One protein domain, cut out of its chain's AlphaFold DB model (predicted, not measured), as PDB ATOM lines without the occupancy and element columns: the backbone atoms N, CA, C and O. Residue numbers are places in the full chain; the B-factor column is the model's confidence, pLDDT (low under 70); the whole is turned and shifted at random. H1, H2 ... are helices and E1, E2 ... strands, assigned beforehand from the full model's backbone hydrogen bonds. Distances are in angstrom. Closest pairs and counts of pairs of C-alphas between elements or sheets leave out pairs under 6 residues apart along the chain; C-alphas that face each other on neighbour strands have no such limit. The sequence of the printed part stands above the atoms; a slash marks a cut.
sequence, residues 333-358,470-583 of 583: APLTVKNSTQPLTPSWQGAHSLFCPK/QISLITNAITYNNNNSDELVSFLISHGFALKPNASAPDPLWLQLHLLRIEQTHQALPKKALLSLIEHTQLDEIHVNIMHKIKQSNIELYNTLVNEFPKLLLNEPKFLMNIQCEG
ATOM      1  N   ALA A 333      48.425 -27.502  33.024       58.00
ATOM      2  CA  ALA A 333      49.365 -27.683  34.122       58.00
ATOM      3  C   ALA A 333      48.675 -27.481  35.490       58.00
ATOM      4  O   ALA A 333      47.943 -26.497  35.664       58.00
ATOM      5  N   PRO A 334      48.894 -28.375  36.475       65.69
ATOM      6  CA  PRO A 334      48.478 -28.108  37.841       65.69
ATOM      7  C   PRO A 334      49.316 -26.961  38.412       65.69
ATOM      8  O   PRO A 334      50.536 -26.928  38.251       65.69
ATOM      9  N   LEU A 335      48.653 -26.036  39.098       65.06
ATOM     10  CA  LEU A 335      49.282 -25.012  39.916       65.06
ATOM     11  C   LEU A 335      48.885 -25.292  41.360       65.06
ATOM     12  O   LEU A 335      47.735 -25.084  41.740       65.06
ATOM     13  N   THR A 336      49.822 -25.807  42.145       66.44
ATOM     14  CA  THR A 336      49.601 -26.026  43.571       66.44
ATOM     15  C   THR A 336      50.119 -24.820  44.331       66.44
ATOM     16  O   THR A 336      51.320 -24.551  44.312       66.44
ATOM     17  N   VAL A 337      49.223 -24.107  45.005       64.38
ATOM     18  CA  VAL A 337      49.606 -23.026  45.913       64.38
ATOM     19  C   VAL A 337      49.645 -23.619  47.313       64.38
ATOM     20  O   VAL A 337      48.604 -23.939  47.885       64.38
ATOM     21  N   LYS A 338      50.871 -23.815  47.807       55.91
ATOM     22  CA  LYS A 338      51.181 -24.046  49.219       55.91
ATOM     23  C   LYS A 338      51.474 -22.676  49.813       55.91
ATOM     24  O   LYS A 338      52.387 -22.013  49.325       55.91
ATOM     25  N   ASN A 339      50.712 -22.261  50.818       52.84
ATOM     26  CA  ASN A 339      50.747 -20.923  51.412       52.84
ATOM     27  C   ASN A 339      50.300 -19.772  50.503       52.84
ATOM     28  O   ASN A 339      50.767 -19.579  49.383       52.84
ATOM     29  N   SER A 340      49.448 -18.913  51.060       49.28
ATOM     30  CA  SER A 340      48.969 -17.650  50.474       49.28
ATOM     31  C   SER A 340      50.055 -16.583  50.217       49.28
ATOM     32  O   SER A 340      49.733 -15.421  49.975       49.28
ATOM     33  N   THR A 341      51.346 -16.937  50.258       44.97
ATOM     34  CA  THR A 341      52.458 -16.012  49.980       44.97
ATOM     35  C   THR A 341      52.611 -15.704  48.492       44.97
ATOM     36  O   THR A 341      53.213 -14.689  48.138       44.97
ATOM     37  N   GLN A 342      52.040 -16.528  47.609       56.47
ATOM     38  CA  GLN A 342      51.894 -16.176  46.200       56.47
ATOM     39  C   GLN A 342      50.684 -15.248  46.018       56.47
ATOM     40  O   GLN A 342      49.608 -15.552  46.537       56.47
ATOM     41  N   PRO A 343      50.817 -14.130  45.278       63.94
ATOM     42  CA  PRO A 343      49.705 -13.222  45.037       63.94
ATOM     43  C   PRO A 343      48.612 -13.939  44.236       63.94
ATOM     44  O   PRO A 343      48.712 -14.113  43.022       63.94
ATOM     45  N   LEU A 344      47.562 -14.364  44.936       74.62
ATOM     46  CA  LEU A 344      46.349 -14.896  44.332       74.62
ATOM     47  C   LEU A 344      45.546 -13.753  43.712       74.62
ATOM     48  O   LEU A 344      45.464 -12.657  44.279       74.62
ATOM     49  N   THR A 345      44.909 -14.022  42.574       82.81
ATOM     50  CA  THR A 345      43.873 -13.123  42.059       82.81
ATOM     51  C   THR A 345      42.739 -13.016  43.086       82.81
ATOM     52  O   THR A 345      42.555 -13.939  43.888       82.81
ATOM     53  N   PRO A 346      41.960 -11.919  43.081       85.44
ATOM     54  CA  PRO A 346      40.856 -11.735  44.018       85.44
ATOM     55  C   PRO A 346      39.959 -12.978  44.139       85.44
ATOM     56  O   PRO A 346      39.794 -13.519  45.228       85.44
ATOM     57  N   SER A 347      39.498 -13.537  43.022       83.81
ATOM     58  CA  SER A 347      38.601 -14.695  43.035       83.81
ATOM     59  C   SER A 347      39.203 -15.923  43.739       83.81
ATOM     60  O   SER A 347      38.507 -16.622  44.478       83.81
ATOM     61  N   TRP A 348      40.510 -16.167  43.580       87.00
ATOM     62  CA  TRP A 348      41.203 -17.251  44.286       87.00
ATOM     63  C   TRP A 348      41.407 -16.972  45.780       87.00
ATOM     64  O   TRP A 348      41.424 -17.925  46.557       87.00
ATOM     65  N   GLN A 349      41.510 -15.708  46.206       85.25
ATOM     66  CA  GLN A 349      41.558 -15.348  47.633       85.25
ATOM     67  C   GLN A 349      40.255 -15.734  48.344       85.25
ATOM     68  O   GLN A 349      40.298 -16.295  49.438       85.25
ATOM     69  N   GLY A 350      39.109 -15.514  47.691       84.31
ATOM     70  CA  GLY A 350      37.799 -15.896  48.220       84.31
ATOM     71  C   GLY A 350      37.682 -17.407  48.417       84.31
ATOM     72  O   GLY A 350      37.370 -17.864  49.517       84.31
ATOM     73  N   ALA A 351      38.024 -18.189  47.387       84.44
ATOM     74  CA  ALA A 351      38.061 -19.651  47.469       84.44
ATOM     75  C   ALA A 351      39.047 -20.155  48.542       84.44
ATOM     76  O   ALA A 351      38.714 -21.048  49.320       84.44
ATOM     77  N   HIS A 352      40.237 -19.552  48.630       82.75
ATOM     78  CA  HIS A 352      41.226 -19.879  49.658       82.75
ATOM     79  C   HIS A 352      40.700 -19.590  51.067       82.75
ATOM     80  O   HIS A 352      40.913 -20.395  51.958       82.75
ATOM     81  N   SER A 353      39.998 -18.477  51.291       78.75
ATOM     82  CA  SER A 353      39.463 -18.144  52.621       78.75
ATOM     83  C   SER A 353      38.381 -19.114  53.116       78.75
ATOM     84  O   SER A 353      38.248 -19.301  54.324       78.75
ATOM     85  N   LEU A 354      37.642 -19.746  52.193       78.06
ATOM     86  CA  LEU A 354      36.681 -20.802  52.514       78.06
ATOM     87  C   LEU A 354      37.368 -22.138  52.806       78.06
ATOM     88  O   LEU A 354      36.970 -22.823  53.742       78.06
ATOM     89  N   PHE A 355      38.378 -22.510  52.012       73.56
ATOM     90  CA  PHE A 355      39.089 -23.782  52.189       73.56
ATOM     91  C   PHE A 355      40.082 -23.782  53.340       73.56
ATOM     92  O   PHE A 355      40.222 -24.788  54.021       73.56
ATOM     93  N   CYS A 356      40.782 -22.669  53.520       70.75
ATOM     94  CA  CYS A 356      41.891 -22.514  54.447       70.75
ATOM     95  C   CYS A 356      41.574 -21.358  55.405       70.75
ATOM     96  O   CYS A 356      42.181 -20.279  55.308       70.75
ATOM     97  N   PRO A 357      40.565 -21.511  56.283       67.12
ATOM     98  CA  PRO A 357      40.251 -20.484  57.263       67.12
ATOM     99  C   PRO A 357      41.446 -20.287  58.206       67.12
ATOM    100  O   PRO A 357      42.037 -21.249  58.680       67.12
ATOM    101  N   LYS A 358      41.775 -19.027  58.522       60.81
ATOM    102  CA  LYS A 358      42.919 -18.674  59.393       60.81
ATOM    103  C   LYS A 358      42.836 -19.248  60.813       60.81
ATOM    104  O   LYS A 358      43.852 -19.354  61.484       60.81
ATOM    105  N   GLN A 470      33.852 -11.880  55.531       91.12
ATOM    106  CA  GLN A 470      33.204 -11.440  54.295       91.12
ATOM    107  C   GLN A 470      32.253 -12.491  53.695       91.12
ATOM    108  O   GLN A 470      31.914 -12.421  52.511       91.12
ATOM    109  N   ILE A 471      31.806 -13.458  54.502       90.69
ATOM    110  CA  ILE A 471      30.846 -14.485  54.097       90.69
ATOM    111  C   ILE A 471      29.457 -13.860  54.083       90.69
ATOM    112  O   ILE A 471      29.031 -13.255  55.066       90.69
ATOM    113  N   SER A 472      28.738 -14.008  52.973       94.25
ATOM    114  CA  SER A 472      27.364 -13.524  52.850       94.25
ATOM    115  C   SER A 472      26.351 -14.478  53.476       94.25
ATOM    116  O   SER A 472      26.619 -15.661  53.702       94.25
ATOM    117  N   LEU A 473      25.138 -13.975  53.705       92.94
ATOM    118  CA  LEU A 473      24.027 -14.798  54.187       92.94
ATOM    119  C   LEU A 473      23.696 -15.936  53.208       92.94
ATOM    120  O   LEU A 473      23.367 -17.039  53.632       92.94
ATOM    121  N   ILE A 474      23.857 -15.689  51.903       94.00
ATOM    122  CA  ILE A 474      23.665 -16.684  50.841       94.00
ATOM    123  C   ILE A 474      24.720 -17.790  50.940       94.00
ATOM    124  O   ILE A 474      24.369 -18.967  50.885       94.00
ATOM    125  N   THR A 475      25.991 -17.437  51.154       92.19
ATOM    126  CA  THR A 475      27.049 -18.428  51.386       92.19
ATOM    127  C   THR A 475      26.751 -19.267  52.633       92.19
ATOM    128  O   THR A 475      26.812 -20.489  52.561       92.19
ATOM    129  N   ASN A 476      26.331 -18.652  53.745       89.38
ATOM    130  CA  ASN A 476      25.916 -19.391  54.948       89.38
ATOM    131  C   ASN A 476      24.696 -20.299  54.701       89.38
ATOM    132  O   ASN A 476      24.641 -21.411  55.228       89.38
ATOM    133  N   ALA A 477      23.735 -19.861  53.884       90.50
ATOM    134  CA  ALA A 477      22.590 -20.678  53.491       90.50
ATOM    135  C   ALA A 477      23.017 -21.946  52.743       90.50
ATOM    136  O   ALA A 477      22.512 -23.022  53.055       90.50
ATOM    137  N   ILE A 478      23.978 -21.830  51.823       88.56
ATOM    138  CA  ILE A 478      24.552 -22.970  51.096       88.56
ATOM    139  C   ILE A 478      25.322 -23.889  52.054       88.56
ATOM    140  O   ILE A 478      25.095 -25.094  52.047       88.56
ATOM    141  N   THR A 479      26.174 -23.333  52.921       84.19
ATOM    142  CA  THR A 479      27.011 -24.112  53.850       84.19
ATOM    143  C   THR A 479      26.199 -24.928  54.861       84.19
ATOM    144  O   THR A 479      26.596 -26.036  55.213       84.19
ATOM    145  N   TYR A 480      25.082 -24.393  55.367       79.31
ATOM    146  CA  TYR A 480      24.366 -24.989  56.505       79.31
ATOM    147  C   TYR A 480      23.015 -25.642  56.171       79.31
ATOM    148  O   TYR A 480      22.352 -26.120  57.095       79.31
ATOM    149  N   ASN A 481      22.556 -25.648  54.915       70.31
ATOM    150  CA  ASN A 481      21.220 -26.153  54.570       70.31
ATOM    151  C   ASN A 481      21.211 -26.972  53.275       70.31
ATOM    152  O   ASN A 481      20.924 -26.455  52.204       70.31
ATOM    153  N   ASN A 482      21.439 -28.280  53.391       58.31
ATOM    154  CA  ASN A 482      21.487 -29.168  52.224       58.31
ATOM    155  C   ASN A 482      20.109 -29.496  51.617       58.31
ATOM    156  O   ASN A 482      20.033 -29.800  50.434       58.31
ATOM    157  N   ASN A 483      19.007 -29.412  52.373       58.12
ATOM    158  CA  ASN A 483      17.710 -29.915  51.884       58.12
ATOM    159  C   ASN A 483      16.801 -28.833  51.275       58.12
ATOM    160  O   ASN A 483      15.994 -29.153  50.409       58.12
ATOM    161  N   ASN A 484      16.921 -27.568  51.703       68.50
ATOM    162  CA  ASN A 484      16.052 -26.464  51.256       68.50
ATOM    163  C   ASN A 484      16.831 -25.249  50.709       68.50
ATOM    164  O   ASN A 484      16.235 -24.188  50.499       68.50
ATOM    165  N   SER A 485      18.147 -25.370  50.484       74.12
ATOM    166  CA  SER A 485      18.962 -24.292  49.898       74.12
ATOM    167  C   SER A 485      18.434 -23.835  48.543       74.12
ATOM    168  O   SER A 485      18.495 -22.643  48.253       74.12
ATOM    169  N   ASP A 486      17.860 -24.748  47.754       86.12
ATOM    170  CA  ASP A 486      17.387 -24.459  46.400       86.12
ATOM    171  C   ASP A 486      16.381 -23.295  46.359       86.12
ATOM    172  O   ASP A 486      16.518 -22.335  45.599       86.12
ATOM    173  N   GLU A 487      15.381 -23.344  47.239       91.00
ATOM    174  CA  GLU A 487      14.357 -22.307  47.326       91.00
ATOM    175  C   GLU A 487      14.853 -21.060  48.064       91.00
ATOM    176  O   GLU A 487      14.576 -19.936  47.634       91.00
ATOM    177  N   LEU A 488      15.592 -21.240  49.163       92.50
ATOM    178  CA  LEU A 488      16.035 -20.121  49.988       92.50
ATOM    179  C   LEU A 488      17.031 -19.220  49.256       92.50
ATOM    180  O   LEU A 488      16.888 -18.001  49.290       92.50
ATOM    181  N   VAL A 489      18.035 -19.797  48.595       93.75
ATOM    182  CA  VAL A 489      19.083 -19.029  47.906       93.75
ATOM    183  C   VAL A 489      18.480 -18.187  46.787       93.75
ATOM    184  O   VAL A 489      18.752 -16.990  46.708       93.75
ATOM    185  N   SER A 490      17.605 -18.781  45.971       94.31
ATOM    186  CA  SER A 490      16.897 -18.056  44.912       94.31
ATOM    187  C   SER A 490      16.054 -16.906  45.482       94.31
ATOM    188  O   SER A 490      16.114 -15.775  44.992       94.31
ATOM    189  N   PHE A 491      15.343 -17.157  46.589       95.56
ATOM    190  CA  PHE A 491      14.582 -16.128  47.294       95.56
ATOM    191  C   PHE A 491      15.469 -14.971  47.779       95.56
ATOM    192  O   PHE A 491      15.155 -13.815  47.496       95.56
ATOM    193  N   LEU A 492      16.584 -15.261  48.452       94.94
ATOM    194  CA  LEU A 492      17.495 -14.240  48.977       94.94
ATOM    195  C   LEU A 492      18.069 -13.362  47.857       94.94
ATOM    196  O   LEU A 492      18.048 -12.137  47.965       94.94
ATOM    197  N   ILE A 493      18.502 -13.968  46.748       95.81
ATOM    198  CA  ILE A 493      19.014 -13.225  45.585       95.81
ATOM    199  C   ILE A 493      17.925 -12.306  45.018       95.81
ATOM    200  O   ILE A 493      18.161 -11.114  44.827       95.81
ATOM    201  N   SER A 494      16.707 -12.826  44.825       95.31
ATOM    202  CA  SER A 494      15.587 -12.038  44.282       95.31
ATOM    203  C   SER A 494      15.146 -10.868  45.175       95.31
ATOM    204  O   SER A 494      14.565  -9.909  44.674       95.31
ATOM    205  N   HIS A 495      15.453 -10.913  46.476       95.00
ATOM    206  CA  HIS A 495      15.154  -9.848  47.443       95.00
ATOM    207  C   HIS A 495      16.368  -8.955  47.752       95.00
ATOM    208  O   HIS A 495      16.357  -8.193  48.721       95.00
ATOM    209  N   GLY A 496      17.416  -9.019  46.924       92.88
ATOM    210  CA  GLY A 496      18.542  -8.086  46.974       92.88
ATOM    211  C   GLY A 496      19.568  -8.368  48.071       92.88
ATOM    212  O   GLY A 496      20.359  -7.482  48.392       92.88
ATOM    213  N   PHE A 497      19.589  -9.574  48.650       94.25
ATOM    214  CA  PHE A 497      20.703  -9.976  49.508       94.25
ATOM    215  C   PHE A 497      21.974 -10.101  48.662       94.25
ATOM    216  O   PHE A 497      21.988 -10.744  47.612       94.25
ATOM    217  N   ALA A 498      23.051  -9.465  49.115       93.38
ATOM    218  CA  ALA A 498      24.286  -9.397  48.351       93.38
ATOM    219  C   ALA A 498      25.027 -10.746  48.338       93.38
ATOM    220  O   ALA A 498      25.174 -11.398  49.370       93.38
ATOM    221  N   LEU A 499      25.549 -11.135  47.170       94.19
ATOM    222  CA  LEU A 499      26.314 -12.379  47.003       94.19
ATOM    223  C   LEU A 499      27.676 -12.320  47.699       94.19
ATOM    224  O   LEU A 499      28.051 -13.261  48.397       94.19
ATOM    225  N   LYS A 500      28.403 -11.214  47.507       93.38
ATOM    226  CA  LYS A 500      29.730 -10.954  48.073       93.38
ATOM    227  C   LYS A 500      30.021  -9.443  48.107       93.38
ATOM    228  O   LYS A 500      29.503  -8.727  47.246       93.38
ATOM    229  N   PRO A 501      30.831  -8.938  49.056       92.56
ATOM    230  CA  PRO A 501      31.143  -7.508  49.167       92.56
ATOM    231  C   PRO A 501      32.130  -7.015  48.105       92.56
ATOM    232  O   PRO A 501      32.152  -5.831  47.780       92.56
ATOM    233  N   ASN A 502      32.991  -7.898  47.599       92.44
ATOM    234  CA  ASN A 502      34.036  -7.578  46.632       92.44
ATOM    235  C   ASN A 502      34.502  -8.855  45.906       92.44
ATOM    236  O   ASN A 502      34.036  -9.956  46.196       92.44
ATOM    237  N   ALA A 503      35.424  -8.711  44.954       89.00
ATOM    238  CA  ALA A 503      35.942  -9.832  44.168       89.00
ATOM    239  C   ALA A 503      36.842 -10.798  44.964       89.00
ATOM    240  O   ALA A 503      36.986 -11.942  44.548       89.00
ATOM    241  N   SER A 504      37.431 -10.350  46.080       89.00
ATOM    242  CA  SER A 504      38.290 -11.157  46.961       89.00
ATOM    243  C   SER A 504      37.522 -11.999  47.977       89.00
ATOM    244  O   SER A 504      38.117 -12.827  48.661       89.00
ATOM    245  N   ALA A 505      36.218 -11.778  48.103       91.62
ATOM    246  CA  ALA A 505      35.381 -12.467  49.063       91.62
ATOM    247  C   ALA A 505      34.866 -13.817  48.527       91.62
ATOM    248  O   ALA A 505      34.793 -14.014  47.309       91.62
ATOM    249  N   PRO A 506      34.482 -14.740  49.429       90.88
ATOM    250  CA  PRO A 506      33.863 -16.019  49.090       90.88
ATOM    251  C   PRO A 506      32.759 -15.920  48.031       90.88
ATOM    252  O   PRO A 506      31.815 -15.144  48.184       90.88
ATOM    253  N   ASP A 507      32.856 -16.733  46.976       94.19
ATOM    254  CA  ASP A 507      31.850 -16.780  45.913       94.19
ATOM    255  C   ASP A 507      30.844 -17.928  46.150       94.19
ATOM    256  O   ASP A 507      31.247 -19.099  46.151       94.19
ATOM    257  N   PRO A 508      29.541 -17.630  46.344       93.88
ATOM    258  CA  PRO A 508      28.539 -18.658  46.612       93.88
ATOM    259  C   PRO A 508      28.303 -19.620  45.433       93.88
ATOM    260  O   PRO A 508      28.009 -20.793  45.664       93.88
ATOM    261  N   LEU A 509      28.453 -19.172  44.175       95.69
ATOM    262  CA  LEU A 509      28.305 -20.054  43.007       95.69
ATOM    263  C   LEU A 509      29.438 -21.074  42.967       95.69
ATOM    264  O   LEU A 509      29.211 -22.272  42.786       95.69
ATOM    265  N   TRP A 510      30.665 -20.598  43.163       93.88
ATOM    266  CA  TRP A 510      31.823 -21.471  43.221       93.88
ATOM    267  C   TRP A 510      31.705 -22.496  44.362       93.88
ATOM    268  O   TRP A 510      31.974 -23.677  44.130       93.88
ATOM    269  N   LEU A 511      31.231 -22.088  45.549       91.62
ATOM    270  CA  LEU A 511      30.995 -22.999  46.677       91.62
ATOM    271  C   LEU A 511      29.960 -24.075  46.319       91.62
ATOM    272  O   LEU A 511      30.220 -25.259  46.521       91.62
ATOM    273  N   GLN A 512      28.822 -23.692  45.732       91.25
ATOM    274  CA  GLN A 512      27.778 -24.641  45.334       91.25
ATOM    275  C   GLN A 512      28.292 -25.682  44.326       91.25
ATOM    276  O   GLN A 512      28.006 -26.873  44.462       91.25
ATOM    277  N   LEU A 513      29.071 -25.252  43.327       91.81
ATOM    278  CA  LEU A 513      29.699 -26.152  42.352       91.81
ATOM    279  C   LEU A 513      30.760 -27.046  43.005       91.81
ATOM    280  O   LEU A 513      30.903 -28.215  42.642       91.81
ATOM    281  N   HIS A 514      31.496 -26.517  43.982       88.56
ATOM    282  CA  HIS A 514      32.460 -27.295  44.744       88.56
ATOM    283  C   HIS A 514      31.792 -28.402  45.569       88.56
ATOM    284  O   HIS A 514      32.247 -29.545  45.504       88.56
ATOM    285  N   LEU A 515      30.700 -28.094  46.274       85.56
ATOM    286  CA  LEU A 515      29.934 -29.073  47.051       85.56
ATOM    287  C   LEU A 515      29.395 -30.201  46.161       85.56
ATOM    288  O   LEU A 515      29.621 -31.373  46.452       85.56
ATOM    289  N   LEU A 516      28.816 -29.868  45.001       86.00
ATOM    290  CA  LEU A 516      28.345 -30.867  44.029       86.00
ATOM    291  C   LEU A 516      29.461 -31.792  43.520       86.00
ATOM    292  O   LEU A 516      29.214 -32.951  43.196       86.00
ATOM    293  N   ARG A 517      30.702 -31.300  43.440       84.31
ATOM    294  CA  ARG A 517      31.854 -32.119  43.042       84.31
ATOM    295  C   ARG A 517      32.224 -33.155  44.108       84.31
ATOM    296  O   ARG A 517      32.644 -34.258  43.753       84.31
ATOM    297  N   ILE A 518      32.175 -32.777  45.386       77.62
ATOM    298  CA  ILE A 518      32.601 -33.643  46.497       77.62
ATOM    299  C   ILE A 518      31.483 -34.590  46.951       77.62
ATOM    300  O   ILE A 518      31.761 -35.731  47.315       77.62
ATOM    301  N   GLU A 519      30.222 -34.164  46.864       69.25
ATOM    302  CA  GLU A 519      29.048 -34.966  47.202       69.25
ATOM    303  C   GLU A 519      28.701 -35.901  46.033       69.25
ATOM    304  O   GLU A 519      27.801 -35.663  45.235       69.25
ATOM    305  N   GLN A 520      29.470 -36.980  45.889       52.56
ATOM    306  CA  GLN A 520      29.496 -37.757  44.649       52.56
ATOM    307  C   GLN A 520      28.230 -38.559  44.304       52.56
ATOM    308  O   GLN A 520      28.250 -39.172  43.239       52.56
ATOM    309  N   THR A 521      27.158 -38.631  45.114       49.41
ATOM    310  CA  THR A 521      26.104 -39.626  44.790       49.41
ATOM    311  C   THR A 521      24.623 -39.413  45.127       49.41
ATOM    312  O   THR A 521      23.850 -40.102  44.470       49.41
ATOM    313  N   HIS A 522      24.128 -38.543  46.023       47.66
ATOM    314  CA  HIS A 522      22.705 -38.681  46.446       47.66
ATOM    315  C   HIS A 522      21.844 -37.412  46.589       47.66
ATOM    316  O   HIS A 522      20.670 -37.542  46.933       47.66
ATOM    317  N   GLN A 523      22.347 -36.210  46.300       58.19
ATOM    318  CA  GLN A 523      21.525 -34.993  46.395       58.19
ATOM    319  C   GLN A 523      20.963 -34.573  45.032       58.19
ATOM    320  O   GLN A 523      21.654 -34.609  44.013       58.19
ATOM    321  N   ALA A 524      19.684 -34.186  45.013       70.81
ATOM    322  CA  ALA A 524      19.064 -33.599  43.834       70.81
ATOM    323  C   ALA A 524      19.745 -32.266  43.496       70.81
ATOM    324  O   ALA A 524      20.100 -31.498  44.386       70.81
ATOM    325  N   LEU A 525      19.908 -31.984  42.204       80.25
ATOM    326  CA  LEU A 525      20.517 -30.741  41.744       80.25
ATOM    327  C   LEU A 525      19.676 -29.531  42.211       80.25
ATOM    328  O   LEU A 525      18.491 -29.482  41.866       80.25
ATOM    329  N   PRO A 526      20.246 -28.544  42.933       86.19
ATOM    330  CA  PRO A 526      19.512 -27.365  43.393       86.19
ATOM    331  C   PRO A 526      19.316 -26.383  42.229       86.19
ATOM    332  O   PRO A 526      20.071 -25.423  42.044       86.19
ATOM    333  N   LYS A 527      18.333 -26.684  41.372       90.50
ATOM    334  CA  LYS A 527      18.165 -26.035  40.068       90.50
ATOM    335  C   LYS A 527      17.867 -24.537  40.164       90.50
ATOM    336  O   LYS A 527      18.430 -23.768  39.386       90.50
ATOM    337  N   LYS A 528      16.988 -24.115  41.076       91.88
ATOM    338  CA  LYS A 528      16.597 -22.704  41.247       91.88
ATOM    339  C   LYS A 528      17.750 -21.879  41.809       91.88
ATOM    340  O   LYS A 528      18.031 -20.805  41.283       91.88
ATOM    341  N   ALA A 529      18.439 -22.387  42.829       91.88
ATOM    342  CA  ALA A 529      19.606 -21.734  43.405       91.88
ATOM    343  C   ALA A 529      20.720 -21.592  42.369       91.88
ATOM    344  O   ALA A 529      21.227 -20.488  42.188       91.88
ATOM    345  N   LEU A 530      21.059 -22.667  41.647       93.81
ATOM    346  CA  LEU A 530      22.071 -22.613  40.589       93.81
ATOM    347  C   LEU A 530      21.696 -21.617  39.499       93.81
ATOM    348  O   LEU A 530      22.531 -20.789  39.148       93.81
ATOM    349  N   LEU A 531      20.454 -21.642  39.006       95.25
ATOM    350  CA  LEU A 531      19.998 -20.678  38.007       95.25
ATOM    351  C   LEU A 531      20.200 -19.239  38.499       95.25
ATOM    352  O   LEU A 531      20.855 -18.446  37.825       95.25
ATOM    353  N   SER A 532      19.703 -18.923  39.700       95.75
ATOM    354  CA  SER A 532      19.821 -17.581  40.274       95.75
ATOM    355  C   SER A 532      21.279 -17.170  40.494       95.75
ATOM    356  O   SER A 532      21.648 -16.051  40.144       95.75
ATOM    357  N   LEU A 533      22.128 -18.062  41.010       96.75
ATOM    358  CA  LEU A 533      23.556 -17.802  41.207       96.75
ATOM    359  C   LEU A 533      24.276 -17.549  39.874       96.75
ATOM    360  O   LEU A 533      25.011 -16.578  39.746       96.75
ATOM    361  N   ILE A 534      24.030 -18.373  38.855       96.69
ATOM    362  CA  ILE A 534      24.648 -18.244  37.524       96.69
ATOM    363  C   ILE A 534      24.218 -16.951  36.825       96.69
ATOM    364  O   ILE A 534      24.994 -16.351  36.080       96.69
ATOM    365  N   GLU A 535      22.977 -16.515  37.023       95.56
ATOM    366  CA  GLU A 535      22.476 -15.272  36.435       95.56
ATOM    367  C   GLU A 535      23.057 -14.017  37.088       95.56
ATOM    368  O   GLU A 535      23.211 -13.009  36.398       95.56
ATOM    369  N   HIS A 536      23.408 -14.091  38.373       96.00
ATOM    370  CA  HIS A 536      23.845 -12.941  39.169       96.00
ATOM    371  C   HIS A 536      25.350 -12.939  39.484       96.00
ATOM    372  O   HIS A 536      25.851 -11.971  40.057       96.00
ATOM    373  N   THR A 537      26.087 -13.974  39.075       94.69
ATOM    374  CA  THR A 537      27.543 -14.058  39.223       94.69
ATOM    375  C   THR A 537      28.241 -13.868  37.879       94.69
ATOM    376  O   THR A 537      27.930 -14.523  36.884       94.69
ATOM    377  N   GLN A 538      29.252 -12.996  37.849       92.31
ATOM    378  CA  GLN A 538      30.168 -12.915  36.718       92.31
ATOM    379  C   GLN A 538      31.100 -14.133  36.727       92.31
ATOM    380  O   GLN A 538      31.931 -14.277  37.620       92.31
ATOM    381  N   LEU A 539      30.968 -14.994  35.717       94.06
ATOM    382  CA  LEU A 539      31.812 -16.178  35.566       94.06
ATOM    383  C   LEU A 539      33.246 -15.775  35.198       94.06
ATOM    384  O   LEU A 539      33.475 -14.969  34.296       94.06
ATOM    385  N   ASP A 540      34.208 -16.367  35.894       91.25
ATOM    386  CA  ASP A 540      35.635 -16.065  35.797       91.25
ATOM    387  C   ASP A 540      36.482 -17.349  35.933       91.25
ATOM    388  O   ASP A 540      35.980 -18.473  35.843       91.25
ATOM    389  N   GLU A 541      37.788 -17.201  36.152       89.56
ATOM    390  CA  GLU A 541      38.722 -18.326  36.188       89.56
ATOM    391  C   GLU A 541      38.441 -19.374  37.277       89.56
ATOM    392  O   GLU A 541      38.722 -20.552  37.034       89.56
ATOM    393  N   ILE A 542      37.866 -19.010  38.435       90.94
ATOM    394  CA  ILE A 542      37.577 -19.994  39.498       90.94
ATOM    395  C   ILE A 542      36.426 -20.914  39.085       90.94
ATOM    396  O   ILE A 542      36.466 -22.120  39.346       90.94
ATOM    397  N   HIS A 543      35.450 -20.361  38.360       94.88
ATOM    398  CA  HIS A 543      34.306 -21.082  37.808       94.88
ATOM    399  C   HIS A 543      34.743 -22.030  36.687       94.88
ATOM    400  O   HIS A 543      34.343 -23.196  36.655       94.88
ATOM    401  N   VAL A 544      35.637 -21.557  35.814       93.25
ATOM    402  CA  VAL A 544      36.256 -22.389  34.774       93.25
ATOM    403  C   VAL A 544      37.000 -23.567  35.408       93.25
ATOM    404  O   VAL A 544      36.840 -24.714  34.984       93.25
ATOM    405  N   ASN A 545      37.780 -23.302  36.462       91.81
ATOM    406  CA  ASN A 545      38.541 -24.336  37.156       91.81
ATOM    407  C   ASN A 545      37.633 -25.408  37.758       91.81
ATOM    408  O   ASN A 545      37.863 -26.598  37.539       91.81
ATOM    409  N   ILE A 546      36.603 -25.006  38.512       91.81
ATOM    410  CA  ILE A 546      35.743 -25.973  39.200       91.81
ATOM    411  C   ILE A 546      34.918 -26.800  38.211       91.81
ATOM    412  O   ILE A 546      34.851 -28.018  38.374       91.81
ATOM    413  N   MET A 547      34.400 -26.201  37.132       93.62
ATOM    414  CA  MET A 547      33.695 -26.942  36.077       93.62
ATOM    415  C   MET A 547      34.608 -27.951  35.377       93.62
ATOM    416  O   MET A 547      34.196 -29.084  35.124       93.62
ATOM    417  N   HIS A 548      35.871 -27.594  35.128       88.62
ATOM    418  CA  HIS A 548      36.842 -28.539  34.580       88.62
ATOM    419  C   HIS A 548      37.167 -29.669  35.570       88.62
ATOM    420  O   HIS A 548      37.235 -30.835  35.183       88.62
ATOM    421  N   LYS A 549      37.301 -29.363  36.867       85.69
ATOM    422  CA  LYS A 549      37.482 -30.386  37.909       85.69
ATOM    423  C   LYS A 549      36.269 -31.314  38.033       85.69
ATOM    424  O   LYS A 549      36.458 -32.502  38.297       85.69
ATOM    425  N   ILE A 550      35.047 -30.811  37.839       86.25
ATOM    426  CA  ILE A 550      33.834 -31.638  37.752       86.25
ATOM    427  C   ILE A 550      33.921 -32.535  36.515       86.25
ATOM    428  O   ILE A 550      33.845 -33.746  36.671       86.25
ATOM    429  N   LYS A 551      34.213 -31.991  35.323       85.00
ATOM    430  CA  LYS A 551      34.404 -32.774  34.082       85.00
ATOM    431  C   LYS A 551      35.391 -33.934  34.261       85.00
ATOM    432  O   LYS A 551      35.136 -35.037  33.787       85.00
ATOM    433  N   GLN A 552      36.497 -33.696  34.967       76.19
ATOM    434  CA  GLN A 552      37.520 -34.710  35.252       76.19
ATOM    435  C   GLN A 552      37.091 -35.775  36.269       76.19
ATOM    436  O   GLN A 552      37.604 -36.892  36.226       76.19
ATOM    437  N   SER A 553      36.232 -35.426  37.230       75.56
ATOM    438  CA  SER A 553      35.864 -36.315  38.342       75.56
ATOM    439  C   SER A 553      34.528 -37.025  38.138       75.56
ATOM    440  O   SER A 553      34.388 -38.163  38.573       75.56
ATOM    441  N   ASN A 554      33.576 -36.384  37.461       76.25
ATOM    442  CA  ASN A 554      32.243 -36.893  37.171       76.25
ATOM    443  C   ASN A 554      31.696 -36.252  35.876       76.25
ATOM    444  O   ASN A 554      31.112 -35.165  35.884       76.25
ATOM    445  N   ILE A 555      31.888 -36.941  34.746       79.19
ATOM    446  CA  ILE A 555      31.461 -36.458  33.424       79.19
ATOM    447  C   ILE A 555      29.933 -36.402  33.273       79.19
ATOM    448  O   ILE A 555      29.420 -35.549  32.555       79.19
ATOM    449  N   GLU A 556      29.193 -37.273  33.964       80.19
ATOM    450  CA  GLU A 556      27.727 -37.299  33.924       80.19
ATOM    451  C   GLU A 556      27.134 -36.062  34.609       80.19
ATOM    452  O   GLU A 556      26.274 -35.383  34.039       80.19
ATOM    453  N   LEU A 557      27.665 -35.702  35.782       84.62
ATOM    454  CA  LEU A 557      27.321 -34.456  36.467       84.62
ATOM    455  C   LEU A 557      27.675 -33.237  35.608       84.62
ATOM    456  O   LEU A 557      26.857 -32.331  35.472       84.62
ATOM    457  N   TYR A 558      28.864 -33.219  34.995       87.75
ATOM    458  CA  TYR A 558      29.265 -32.138  34.088       87.75
ATOM    459  C   TYR A 558      28.271 -31.959  32.934       87.75
ATOM    460  O   TYR A 558      27.795 -30.849  32.700       87.75
ATOM    461  N   ASN A 559      27.924 -33.049  32.243       85.19
ATOM    462  CA  ASN A 559      26.982 -33.008  31.127       85.19
ATOM    463  C   ASN A 559      25.597 -32.534  31.585       85.19
ATOM    464  O   ASN A 559      24.978 -31.716  30.912       85.19
ATOM    465  N   THR A 560      25.134 -32.991  32.750       89.19
ATOM    466  CA  THR A 560      23.865 -32.538  33.339       89.19
ATOM    467  C   THR A 560      23.883 -31.031  33.604       89.19
ATOM    468  O   THR A 560      22.971 -30.326  33.181       89.19
ATOM    469  N   LEU A 561      24.943 -30.520  34.240       91.88
ATOM    470  CA  LEU A 561      25.103 -29.094  34.539       91.88
ATOM    471  C   LEU A 561      25.119 -28.232  33.275       91.88
ATOM    472  O   LEU A 561      24.462 -27.200  33.245       91.88
ATOM    473  N   VAL A 562      25.850 -28.640  32.237       94.38
ATOM    474  CA  VAL A 562      25.953 -27.874  30.986       94.38
ATOM    475  C   VAL A 562      24.655 -27.920  30.175       94.38
ATOM    476  O   VAL A 562      24.274 -26.911  29.584       94.38
ATOM    477  N   ASN A 563      23.959 -29.061  30.165       91.19
ATOM    478  CA  ASN A 563      22.681 -29.197  29.467       91.19
ATOM    479  C   ASN A 563      21.581 -28.352  30.122       91.19
ATOM    480  O   ASN A 563      20.796 -27.715  29.424       91.19
ATOM    481  N   GLU A 564      21.529 -28.336  31.455       92.12
ATOM    482  CA  GLU A 564      20.546 -27.558  32.218       92.12
ATOM    483  C   GLU A 564      20.929 -26.070  32.297       92.12
ATOM    484  O   GLU A 564      20.060 -25.199  32.264       92.12
ATOM    485  N   PHE A 565      22.230 -25.758  32.351       95.94
ATOM    486  CA  PHE A 565      22.762 -24.399  32.470       95.94
ATOM    487  C   PHE A 565      23.859 -24.126  31.427       95.94
ATOM    488  O   PHE A 565      25.051 -24.141  31.752       95.94
ATOM    489  N   PRO A 566      23.497 -23.769  30.179       93.88
ATOM    490  CA  PRO A 566      24.465 -23.569  29.094       93.88
ATOM    491  C   PRO A 566      25.545 -22.512  29.367       93.88
ATOM    492  O   PRO A 566      26.632 -22.588  28.804       93.88
ATOM    493  N   LYS A 567      25.295 -21.547  30.267       95.12
ATOM    494  CA  LYS A 567      26.304 -20.568  30.721       95.12
ATOM    495  C   LYS A 567      27.515 -21.218  31.412       95.12
ATOM    496  O   LYS A 567      28.572 -20.600  31.465       95.12
ATOM    497  N   LEU A 568      27.378 -22.446  31.921       94.62
ATOM    498  CA  LEU A 568      28.471 -23.228  32.506       94.62
ATOM    499  C   LEU A 568      29.281 -24.016  31.464       94.62
ATOM    500  O   LEU A 568      30.244 -24.696  31.833       94.62
ATOM    501  N   LEU A 569      28.943 -23.916  30.171       92.00
ATOM    502  CA  LEU A 569      29.825 -24.359  29.092       92.00
ATOM    503  C   LEU A 569      31.008 -23.391  28.987       92.00
ATOM    504  O   LEU A 569      31.003 -22.426  28.225       92.00
ATOM    505  N   LEU A 570      32.014 -23.641  29.816       89.06
ATOM    506  CA  LEU A 570      33.197 -22.807  29.939       89.06
ATOM    507  C   LEU A 570      34.366 -23.382  29.132       89.06
ATOM    508  O   LEU A 570      34.490 -24.596  28.965       89.06
ATOM    509  N   ASN A 571      35.236 -22.487  28.659       84.44
ATOM    510  CA  ASN A 571      36.480 -22.843  27.970       84.44
ATOM    511  C   ASN A 571      37.421 -23.643  28.884       84.44
ATOM    512  O   ASN A 571      37.237 -23.689  30.098       84.44
ATOM    513  N   GLU A 572      38.472 -24.242  28.329       81.75
ATOM    514  CA  GLU A 572      39.473 -24.913  29.161       81.75
ATOM    515  C   GLU A 572      40.259 -23.914  30.034       81.75
ATOM    516  O   GLU A 572      40.601 -22.817  29.573       81.75
ATOM    517  N   PRO A 573      40.553 -24.259  31.304       83.12
ATOM    518  CA  PRO A 573      41.344 -23.399  32.170       83.12
ATOM    519  C   PRO A 573      42.796 -23.321  31.693       83.12
ATOM    520  O   PRO A 573      43.348 -24.284  31.172       83.12
ATOM    521  N   LYS A 574      43.457 -22.187  31.954       77.12
ATOM    522  CA  LYS A 574      44.899 -22.021  31.682       77.12
ATOM    523  C   LYS A 574      45.783 -22.881  32.595       77.12
ATOM    524  O   LYS A 574      46.854 -23.308  32.185       77.12
ATOM    525  N   PHE A 575      45.338 -23.107  33.829       76.50
ATOM    526  CA  PHE A 575      45.989 -23.933  34.849       76.50
ATOM    527  C   PHE A 575      44.921 -24.575  35.740       76.50
ATOM    528  O   PHE A 575      43.822 -24.036  35.868       76.50
ATOM    529  N   LEU A 576      45.226 -25.692  36.398       78.62
ATOM    530  CA  LEU A 576      44.346 -26.285  37.411       78.62
ATOM    531  C   LEU A 576      44.849 -25.917  38.797       78.62
ATOM    532  O   LEU A 576      45.856 -26.446  39.253       78.62
ATOM    533  N   MET A 577      44.144 -25.000  39.453       81.31
ATOM    534  CA  MET A 577      44.536 -24.510  40.767       81.31
ATOM    535  C   MET A 577      44.213 -25.556  41.821       81.31
ATOM    536  O   MET A 577      43.046 -25.897  42.012       81.31
ATOM    537  N   ASN A 578      45.214 -26.026  42.546       77.31
ATOM    538  CA  ASN A 578      45.042 -26.838  43.738       77.31
ATOM    539  C   ASN A 578      45.467 -26.005  44.940       77.31
ATOM    540  O   ASN A 578      46.642 -25.690  45.110       77.31
ATOM    541  N   ILE A 579      44.483 -25.630  45.752       71.94
ATOM    542  CA  ILE A 579      44.730 -24.963  47.022       71.94
ATOM    543  C   ILE A 579      45.082 -26.063  48.015       71.94
ATOM    544  O   ILE A 579      44.257 -26.939  48.283       71.94
ATOM    545  N   GLN A 580      46.319 -26.042  48.494       66.94
ATOM    546  CA  GLN A 580      46.719 -26.799  49.666       66.94
ATOM    547  C   GLN A 580      46.786 -25.797  50.805       66.94
ATOM    548  O   GLN A 580      47.649 -24.918  50.812       66.94
ATOM    549  N   CYS A 581      45.848 -25.918  51.738       58.91
ATOM    550  CA  CYS A 581      46.051 -25.334  53.051       58.91
ATOM    551  C   CYS A 581      47.314 -25.984  53.632       58.91
ATOM    552  O   CYS A 581      47.668 -27.105  53.235       58.91
ATOM    553  N   GLU A 582      48.029 -25.297  54.518       48.72
ATOM    554  CA  GLU A 582      49.005 -26.018  55.343       48.72
ATOM    555  C   GLU A 582      48.272 -27.073  56.187       48.72
ATOM    556  O   GLU A 582      47.083 -27.257  55.998       48.72
ATOM    557  N   GLY A 583      48.964 -27.902  56.958       40.28
ATOM    558  CA  GLY A 583      48.432 -29.171  57.459       40.28
ATOM    559  C   GLY A 583      48.330 -29.187  58.947       40.28
ATOM    560  O   GLY A 583      49.366 -28.818  59.545       40.28
TER     561      GLY A 583
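This is residues 333 to 358 and 470 to 583 of the 583 residues of an uncharacterized protein of Pseudoalteromonas aurantia (UniProt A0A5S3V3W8). A compact block of seven short helices has a small sheet of two strands, E1 and E2, at one end of its long axis. H4 and H6 run side by side in the middle, with H1 and H6 next to E2, the helical hairpin of H2 and H3 together with H5 at the end far from the sheet, and H7 folding back from the end of H6. The printed part has 140 residues, with seven named helices and two named strands in the order E1, H1, H2, H3, H4, H5, H6, H7, E2; the two strands are parallel, and the class is mostly helix. The whole is compact, with a radius of gyration of the C-alphas of 14.5 A and spans of 38 by 32 by 26 A.

E1, residues 334 to 338, begins at C-alpha 334 (48.478, -28.108, 37.841) and is 12.4 A long; E2, residues 576 to 580, is 12.5 A long and ends at C-alpha 580 (46.719, -26.799, 49.666). H6, residues 541 to 553, is the longest helix at 18.3 A and begins at C-alpha 541 (38.722, -18.326, 36.188). H4, residues 508 to 518, measures 15.5 A, and H1, residues 346 to 355, 14.7 A. The others are H2, residues 473 to 480, 10.5 A; H3, residues 485 to 494, 13.9 A; H5, residues 527 to 536, 14.3 A; and H7, residues 555 to 564, 14.1 A.

E1 and E2 are parallel neighbours at 22 degrees, with N 335 and O 576 at 2.8 A and N 578 and O 335 at 2.8 A, within hydrogen-bond range. The closest C-alphas of H6 and E2 are those of Asn 545 and Leu 576, 6.1 A; of H1 and E2, His 352 and Ile 579, 6.7 A. H4 and H6 are the hubs, touching three helices each, and touch each other at Arg 517 and Ile 550, C-alphas 5.7 A apart, at a shallow tilt of 16 degrees, the same way. H6 touches H7 with residues 547 to 551 alone, closest C-alphas Lys 551 and Tyr 558, 5.2 A, at a steep tilt of 50 degrees. H4 touches H2 at the C-alphas of Thr 475 and Pro 508, 5.0 A. H3 touches H5 at the C-alphas of Asp 486 and Ala 529, 4.6 A. H2 and H3, and H4 and H5, are helical hairpins. Every O i to N i+4 pair is within hydrogen-bond range in H1, H2, H4, H5, H6 and H7, and 5 of 6 are in H3.

The C-alphas farthest apart, those of Ala 333 and His 495, are 40.8 A apart. Residues 359 to 469 are not printed, and C-alphas 358 and 470 across the cut are 13.1 A apart. The links H3 to H4 and H7 to E2 are long. Mean pLDDT of the printed part is 82.7; residues 333 to 343, 357 to 358, 482 to 484, 519 to 523 and 580 to 583 are under 70.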